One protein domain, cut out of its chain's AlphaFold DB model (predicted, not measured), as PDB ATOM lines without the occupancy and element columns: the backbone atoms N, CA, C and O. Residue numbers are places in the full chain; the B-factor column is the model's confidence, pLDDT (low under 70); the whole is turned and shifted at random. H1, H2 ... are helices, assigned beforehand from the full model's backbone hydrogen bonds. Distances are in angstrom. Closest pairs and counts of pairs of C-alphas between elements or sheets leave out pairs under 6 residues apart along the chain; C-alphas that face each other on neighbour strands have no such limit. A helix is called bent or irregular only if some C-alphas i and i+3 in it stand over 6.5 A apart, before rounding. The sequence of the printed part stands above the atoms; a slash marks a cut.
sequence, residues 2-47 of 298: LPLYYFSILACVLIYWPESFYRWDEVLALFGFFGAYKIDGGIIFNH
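AT A GLANCE: This is residues 2 to 47 of the 298 residues of the protein "Acyl_transf_3 domain-containing protein" of Pseudomonas citronellolis (UniProt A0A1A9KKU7). Two helices, the long H1 and the shorter H3, run beside each other in opposite ways as a narrow V, and the short H2 bridges the wider end of the V. After H3 a tail with no named element, residues 32 to 47, folds back past both helices and turns round in a loop near Gly 41. The printed part has 46 residues with three named helices, in the order H1, H2, H3, and no named strand; its class is all helix, with 27 residues in the helices. It is compact, with a radius of gyration of the C-alphas of 9.7 A, and spans 27 by 20 by 18 A.

HOW THE PARTS SIT: Start at Leu 2, where H1, residues 2 to 16, begins. After Tyr 16, where H1 ends, a tight link of 1 residue brings you to H2, residues 18 to 21. It is close to H1 but not clearly touching, and their closest C-alphas, those of Val 13 and Ser 20, are 6.2 A apart. A tight link of 2 residues leads on to H3, residues 24 to 31. H2 and H3 are close but not clearly touching; look at the C-alphas of Ser 20 and Val 27, their closest, 6.6 A apart. H3 and H1 touch, and their closest C-alphas, those of Tyr 6 and Phe 31, are 6.9 A apart. They run opposite ways at a shallow tilt of 34 degrees, only just short of steep. In the backbones of H1 and H3 every O i to N i+4 pair is within hydrogen-bond range; H2, with 4 residues, is too short for such a pair, and its one O i to N i+3 pair is not within range.

IN THESE COORDINATES: Find C-alpha 2 at (50.242, -2.893, 51.857); from there H1 runs 20.5 A to C-alpha 16 at (46.959, 17.148, 49.036). H2 begins at C-alpha 18 and is irregular: C-alphas 18 and 21 are 7.1 A apart, where about 5 A is found in a regular helix. H3 runs 10.8 A from C-alpha 24 to C-alpha 31, which you find at (43.482, 1.599, 45.632).

THE WHOLE: Look at Pro 3 and Gly 41 for the two C-alphas farthest apart, 27.7 A. The first and last printed C-alphas, those of Leu 2 and His 47, are 20.0 A apart. The printed part has no cut, and both links between helices are tight. The C-alphas of the stretch from 32 to 47 lie 6 to 13 A from the mean of all C-alphas. Read the B-factor column for confidence: the mean pLDDT of the printed part is 74.2, and residue 2 and residues 34 to 47 are under 70.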
ATOM      1  N   LEU A   2      51.659  -3.222  52.119       67.88
ATOM      2  CA  LEU A   2      50.242  -2.893  51.857       67.88
ATOM      3  C   LEU A   2      49.603  -1.856  52.814       67.88
ATOM      4  O   LEU A   2      49.028  -0.894  52.318       67.88
ATOM      5  N   PRO A   3      49.754  -1.939  54.155       73.00
ATOM      6  CA  PRO A   3      49.168  -0.924  55.041       73.00
ATOM      7  C   PRO A   3      49.768   0.475  54.850       73.00
ATOM      8  O   PRO A   3      49.053   1.468  54.902       73.00
ATOM      9  N   LEU A   4      51.077   0.553  54.589       70.62
ATOM     10  CA  LEU A   4      51.775   1.820  54.357       70.62
ATOM     11  C   LEU A   4      51.403   2.421  52.995       70.62
ATOM     12  O   LEU A   4      51.270   3.634  52.889       70.62
ATOM     13  N   TYR A   5      51.184   1.572  51.986       73.62
ATOM     14  CA  TYR A   5      50.672   1.965  50.673       73.62
ATOM     15  C   TYR A   5      49.308   2.652  50.798       73.62
ATOM     16  O   TYR A   5      49.170   3.819  50.436       73.62
ATOM     17  N   TYR A   6      48.325   1.974  51.395       82.12
ATOM     18  CA  TYR A   6      46.985   2.538  51.553       82.12
ATOM     19  C   TYR A   6      46.969   3.772  52.450       82.12
ATOM     20  O   TYR A   6      46.265   4.732  52.153       82.12
ATOM     21  N   PHE A   7      47.794   3.790  53.501       80.50
ATOM     22  CA  PHE A   7      47.971   4.982  54.322       80.50
ATOM     23  C   PHE A   7      48.546   6.152  53.517       80.50
ATOM     24  O   PHE A   7      48.059   7.269  53.647       80.50
ATOM     25  N   SER A   8      49.543   5.908  52.660       77.38
ATOM     26  CA  SER A   8      50.116   6.954  51.808       77.38
ATOM     27  C   SER A   8      49.102   7.494  50.800       77.38
ATOM     28  O   SER A   8      49.001   8.707  50.674       77.38
ATOM     29  N   ILE A   9      48.282   6.637  50.175       79.12
ATOM     30  CA  ILE A   9      47.163   7.081  49.328       79.12
ATOM     31  C   ILE A   9      46.214   7.951  50.130       79.12
ATOM     32  O   ILE A   9      45.896   9.049  49.697       79.12
ATOM     33  N   LEU A  10      45.776   7.480  51.298       84.56
ATOM     34  CA  LEU A  10      44.818   8.200  52.124       84.56
ATOM     35  C   LEU A  10      45.367   9.570  52.543       84.56
ATOM     36  O   LEU A  10      44.673  10.571  52.416       84.56
ATOM     37  N   ALA A  11      46.621   9.631  52.992       81.88
ATOM     38  CA  ALA A  11      47.282  10.880  53.351       81.88
ATOM     39  C   ALA A  11      47.413  11.817  52.143       81.88
ATOM     40  O   ALA A  11      47.110  13.001  52.258       81.88
ATOM     41  N   CYS A  12      47.812  11.292  50.982       77.75
ATOM     42  CA  CYS A  12      47.872  12.037  49.729       77.75
ATOM     43  C   CYS A  12      46.499  12.617  49.376       77.75
ATOM     44  O   CYS A  12      46.341  13.832  49.327       77.75
ATOM     45  N   VAL A  13      45.493  11.761  49.226       82.38
ATOM     46  CA  VAL A  13      44.117  12.123  48.876       82.38
ATOM     47  C   VAL A  13      43.547  13.168  49.842       82.38
ATOM     48  O   VAL A  13      43.093  14.216  49.400       82.38
ATOM     49  N   LEU A  14      43.634  12.936  51.156       83.56
ATOM     50  CA  LEU A  14      43.012  13.807  52.159       83.56
ATOM     51  C   LEU A  14      43.726  15.150  52.356       83.56
ATOM     52  O   LEU A  14      43.064  16.145  52.636       83.56
ATOM     53  N   ILE A  15      45.060  15.188  52.275       81.69
ATOM     54  CA  ILE A  15      45.844  16.398  52.590       81.69
ATOM     55  C   ILE A  15      46.107  17.221  51.332       81.69
ATOM     56  O   ILE A  15      46.090  18.449  51.368       81.69
ATOM     57  N   TYR A  16      46.377  16.541  50.221       75.25
ATOM     58  CA  TYR A  16      46.959  17.148  49.036       75.25
ATOM     59  C   TYR A  16      46.055  17.051  47.807       75.25
ATOM     60  O   TYR A  16      46.505  17.467  46.756       75.25
ATOM     61  N   TRP A  17      44.825  16.522  47.860       80.88
ATOM     62  CA  TRP A  17      43.933  16.522  46.687       80.88
ATOM     63  C   TRP A  17      42.498  16.922  47.036       80.88
ATOM     64  O   TRP A  17      41.627  16.074  47.170       80.88
ATOM     65  N   PRO A  18      42.216  18.235  47.118       79.19
ATOM     66  CA  PRO A  18      40.901  18.747  47.507       79.19
ATOM     67  C   PRO A  18      39.750  18.265  46.612       79.19
ATOM     68  O   PRO A  18      38.628  18.089  47.078       79.19
ATOM     69  N   GLU A  19      40.023  18.026  45.325       83.19
ATOM     70  CA  GLU A  19      39.026  17.559  44.352       83.19
ATOM     71  C   GLU A  19      38.719  16.058  44.442       83.19
ATOM     72  O   GLU A  19      37.825  15.575  43.746       83.19
ATOM     73  N   SER A  20      39.417  15.302  45.295       82.81
ATOM     74  CA  SER A  20      39.253  13.850  45.388       82.81
ATOM     75  C   SER A  20      37.823  13.415  45.711       82.81
ATOM     76  O   SER A  20      37.402  12.327  45.330       82.81
ATOM     77  N   PHE A  21      37.059  14.270  46.399       83.62
ATOM     78  CA  PHE A  21      35.649  14.027  46.716       83.62
ATOM     79  C   PHE A  21      34.743  14.016  45.479       83.62
ATOM     80  O   PHE A  21      33.686  13.393  45.509       83.62
ATOM     81  N   TYR A  22      35.157  14.674  44.392       86.88
ATOM     82  CA  TYR A  22      34.410  14.736  43.135       86.88
ATOM     83  C   TYR A  22      34.890  13.704  42.103       86.88
ATOM     84  O   TYR A  22      34.152  13.399  41.172       86.88
ATOM     85  N   ARG A  23      36.092  13.135  42.287       85.50
ATOM     86  CA  ARG A  23      36.739  12.150  41.392       85.50
ATOM     87  C   ARG A  23      36.968  10.814  42.108       85.50
ATOM     88  O   ARG A  23      38.084  10.304  42.206       85.50
ATOM     89  N   TRP A  24      35.901  10.282  42.706       86.19
ATOM     90  CA  TRP A  24      35.956   9.083  43.554       86.19
ATOM     91  C   TRP A  24      36.380   7.823  42.788       86.19
ATOM     92  O   TRP A  24      37.014   6.938  43.357       86.19
ATOM     93  N   ASP A  25      36.067   7.754  41.499       85.19
ATOM     94  CA  ASP A  25      36.480   6.703  40.574       85.19
ATOM     95  C   ASP A  25      38.006   6.643  40.424       85.19
ATOM     96  O   ASP A  25      38.600   5.566  40.496       85.19
ATOM     97  N   GLU A  26      38.662   7.796  40.321       82.06
ATOM     98  CA  GLU A  26      40.123   7.884  40.247       82.06
ATOM     99  C   GLU A  26      40.787   7.547  41.575       82.06
ATOM    100  O   GLU A  26      41.807   6.854  41.606       82.06
ATOM    101  N   VAL A  27      40.182   7.973  42.687       82.94
ATOM    102  CA  VAL A  27      40.631   7.571  44.023       82.94
ATOM    103  C   VAL A  27      40.555   6.051  44.159       82.94
ATOM    104  O   VAL A  27      41.542   5.431  44.547       82.94
ATOM    105  N   LEU A  28      39.437   5.423  43.783       84.88
ATOM    106  CA  LEU A  28      39.305   3.962  43.801       84.88
ATOM    107  C   LEU A  28      40.317   3.275  42.875       84.88
ATOM    108  O   LEU A  28      40.879   2.244  43.249       84.88
ATOM    109  N   ALA A  29      40.608   3.858  41.711       81.38
ATOM    110  CA  ALA A  29      41.627   3.339  40.806       81.38
ATOM    111  C   ALA A  29      43.030   3.335  41.445       81.38
ATOM    112  O   ALA A  29      43.804   2.408  41.187       81.38
ATOM    113  N   LEU A  30      43.355   4.305  42.315       78.50
ATOM    114  CA  LEU A  30      44.600   4.290  43.097       78.50
ATOM    115  C   LEU A  30      44.642   3.094  44.057       78.50
ATOM    116  O   LEU A  30      45.659   2.415  44.130       78.50
ATOM    117  N   PHE A  31      43.541   2.774  44.746       81.25
ATOM    118  CA  PHE A  31      43.482   1.599  45.632       81.25
ATOM    119  C   PHE A  31      43.590   0.267  44.874       81.25
ATOM    120  O   PHE A  31      44.103  -0.708  45.429       81.25
ATOM    121  N   GLY A  32      43.126   0.233  43.622       77.00
ATOM    122  CA  GLY A  32      43.205  -0.925  42.729       77.00
ATOM    123  C   GLY A  32      44.534  -1.085  41.986       77.00
ATOM    124  O   GLY A  32      44.665  -2.018  41.204       77.00
ATOM    125  N   PHE A  33      45.515  -0.207  42.212       73.44
ATOM    126  CA  PHE A  33      46.796  -0.168  41.493       73.44
ATOM    127  C   PHE A  33      46.709   0.198  39.997       73.44
ATOM    128  O   PHE A  33      47.689   0.040  39.273       73.44
ATOM    129  N   PHE A  34      45.566   0.709  39.532       69.94
ATOM    130  CA  PHE A  34      45.323   1.050  38.121       69.94
ATOM    131  C   PHE A  34      45.440   2.556  37.830       69.94
ATOM    132  O   PHE A  34      45.554   2.962  36.673       69.94
ATOM    133  N   GLY A  35      45.393   3.392  38.871       65.44
ATOM    134  CA  GLY A  35      45.471   4.848  38.764       65.44
ATOM    135  C   GLY A  35      46.907   5.379  38.706       65.44
ATOM    136  O   GLY A  35      47.802   4.883  39.393       65.44
ATOM    137  N   ALA A  36      47.127   6.434  37.918       64.62
ATOM    138  CA  ALA A  36      48.378   7.189  37.917       64.62
ATOM    139  C   ALA A  36      48.304   8.349  38.924       64.62
ATOM    140  O   ALA A  36      47.349   9.115  38.917       64.62
ATOM    141  N   TYR A  37      49.353   8.552  39.729       64.75
ATOM    142  CA  TYR A  37      49.473   9.702  40.651       64.75
ATOM    143  C   TYR A  37      49.745  11.044  39.947       64.75
ATOM    144  O   TYR A  37      49.997  12.055  40.601       64.75
ATOM    145  N   LYS A  38      49.742  11.049  38.613       61.69
ATOM    146  CA  LYS A  38      49.931  12.231  37.778       61.69
ATOM    147  C   LYS A  38      48.769  12.303  36.799       61.69
ATOM    148  O   LYS A  38      48.835  11.746  35.709       61.69
ATOM    149  N   ILE A  39      47.698  12.943  37.238       56.78
ATOM    150  CA  ILE A  39      46.524  13.205  36.412       56.78
ATOM    151  C   ILE A  39      46.670  14.628  35.888       56.78
ATOM    152  O   ILE A  39      47.047  15.523  36.647       56.78
ATOM    153  N   ASP A  40      46.427  14.838  34.597       55.44
ATOM    154  CA  ASP A  40      46.443  16.180  34.019       55.44
ATOM    155  C   ASP A  40      45.417  17.057  34.762       55.44
ATOM    156  O   ASP A  40      44.238  16.715  34.857       55.44
ATOM    157  N   GLY A  41      45.898  18.146  35.372       55.59
ATOM    158  CA  GLY A  41      45.101  19.038  36.227       55.59
ATOM    159  C   GLY A  41      44.990  18.637  37.710       55.59
ATOM    160  O   GLY A  41      44.409  19.391  38.479       55.59
ATOM    161  N   GLY A  42      45.555  17.499  38.132       56.84
ATOM    162  CA  GLY A  42      45.599  17.061  39.536       56.84
ATOM    163  C   GLY A  42      46.891  17.445  40.273       56.84
ATOM    164  O   GLY A  42      47.885  17.854  39.668       56.84
ATOM    165  N   ILE A  43      46.903  17.286  41.601       47.31
ATOM    166  CA  ILE A  43      48.100  17.535  42.416       47.31
ATOM    167  C   ILE A  43      49.092  16.378  42.256       47.31
ATOM    168  O   ILE A  43      48.782  15.216  42.509       47.31
ATOM    169  N   ILE A  44      50.318  16.710  41.845       60.53
ATOM    170  CA  ILE A  44      51.437  15.768  41.771       60.53
ATOM    171  C   ILE A  44      51.946  15.549  43.200       60.53
ATOM    172  O   ILE A  44      52.774  16.312  43.690       60.53
ATOM    173  N   PHE A  45      51.450  14.511  43.877       60.34
ATOM    174  CA  PHE A  45      51.815  14.215  45.271       60.34
ATOM    175  C   PHE A  45      53.328  14.030  45.472       60.34
ATOM    176  O   PHE A  45      53.882  14.455  46.482       60.34
ATOM    177  N   ASN A  46      53.986  13.380  44.505       61.22
ATOM    178  CA  ASN A  46      55.436  13.295  44.322       61.22
ATOM    179  C   ASN A  46      55.709  12.615  42.964       61.22
ATOM    180  O   ASN A  46      55.032  11.647  42.617       61.22
ATOM    181  N   HIS A  47      56.751  13.036  42.246       64.56
ATOM    182  CA  HIS A  47      57.273  12.378  41.036       64.56
ATOM    183  C   HIS A  47      57.810  10.959  41.258       64.56
ATOM    184  O   HIS A  47      58.340  10.362  40.334       64.56
TER     185      HIS A  47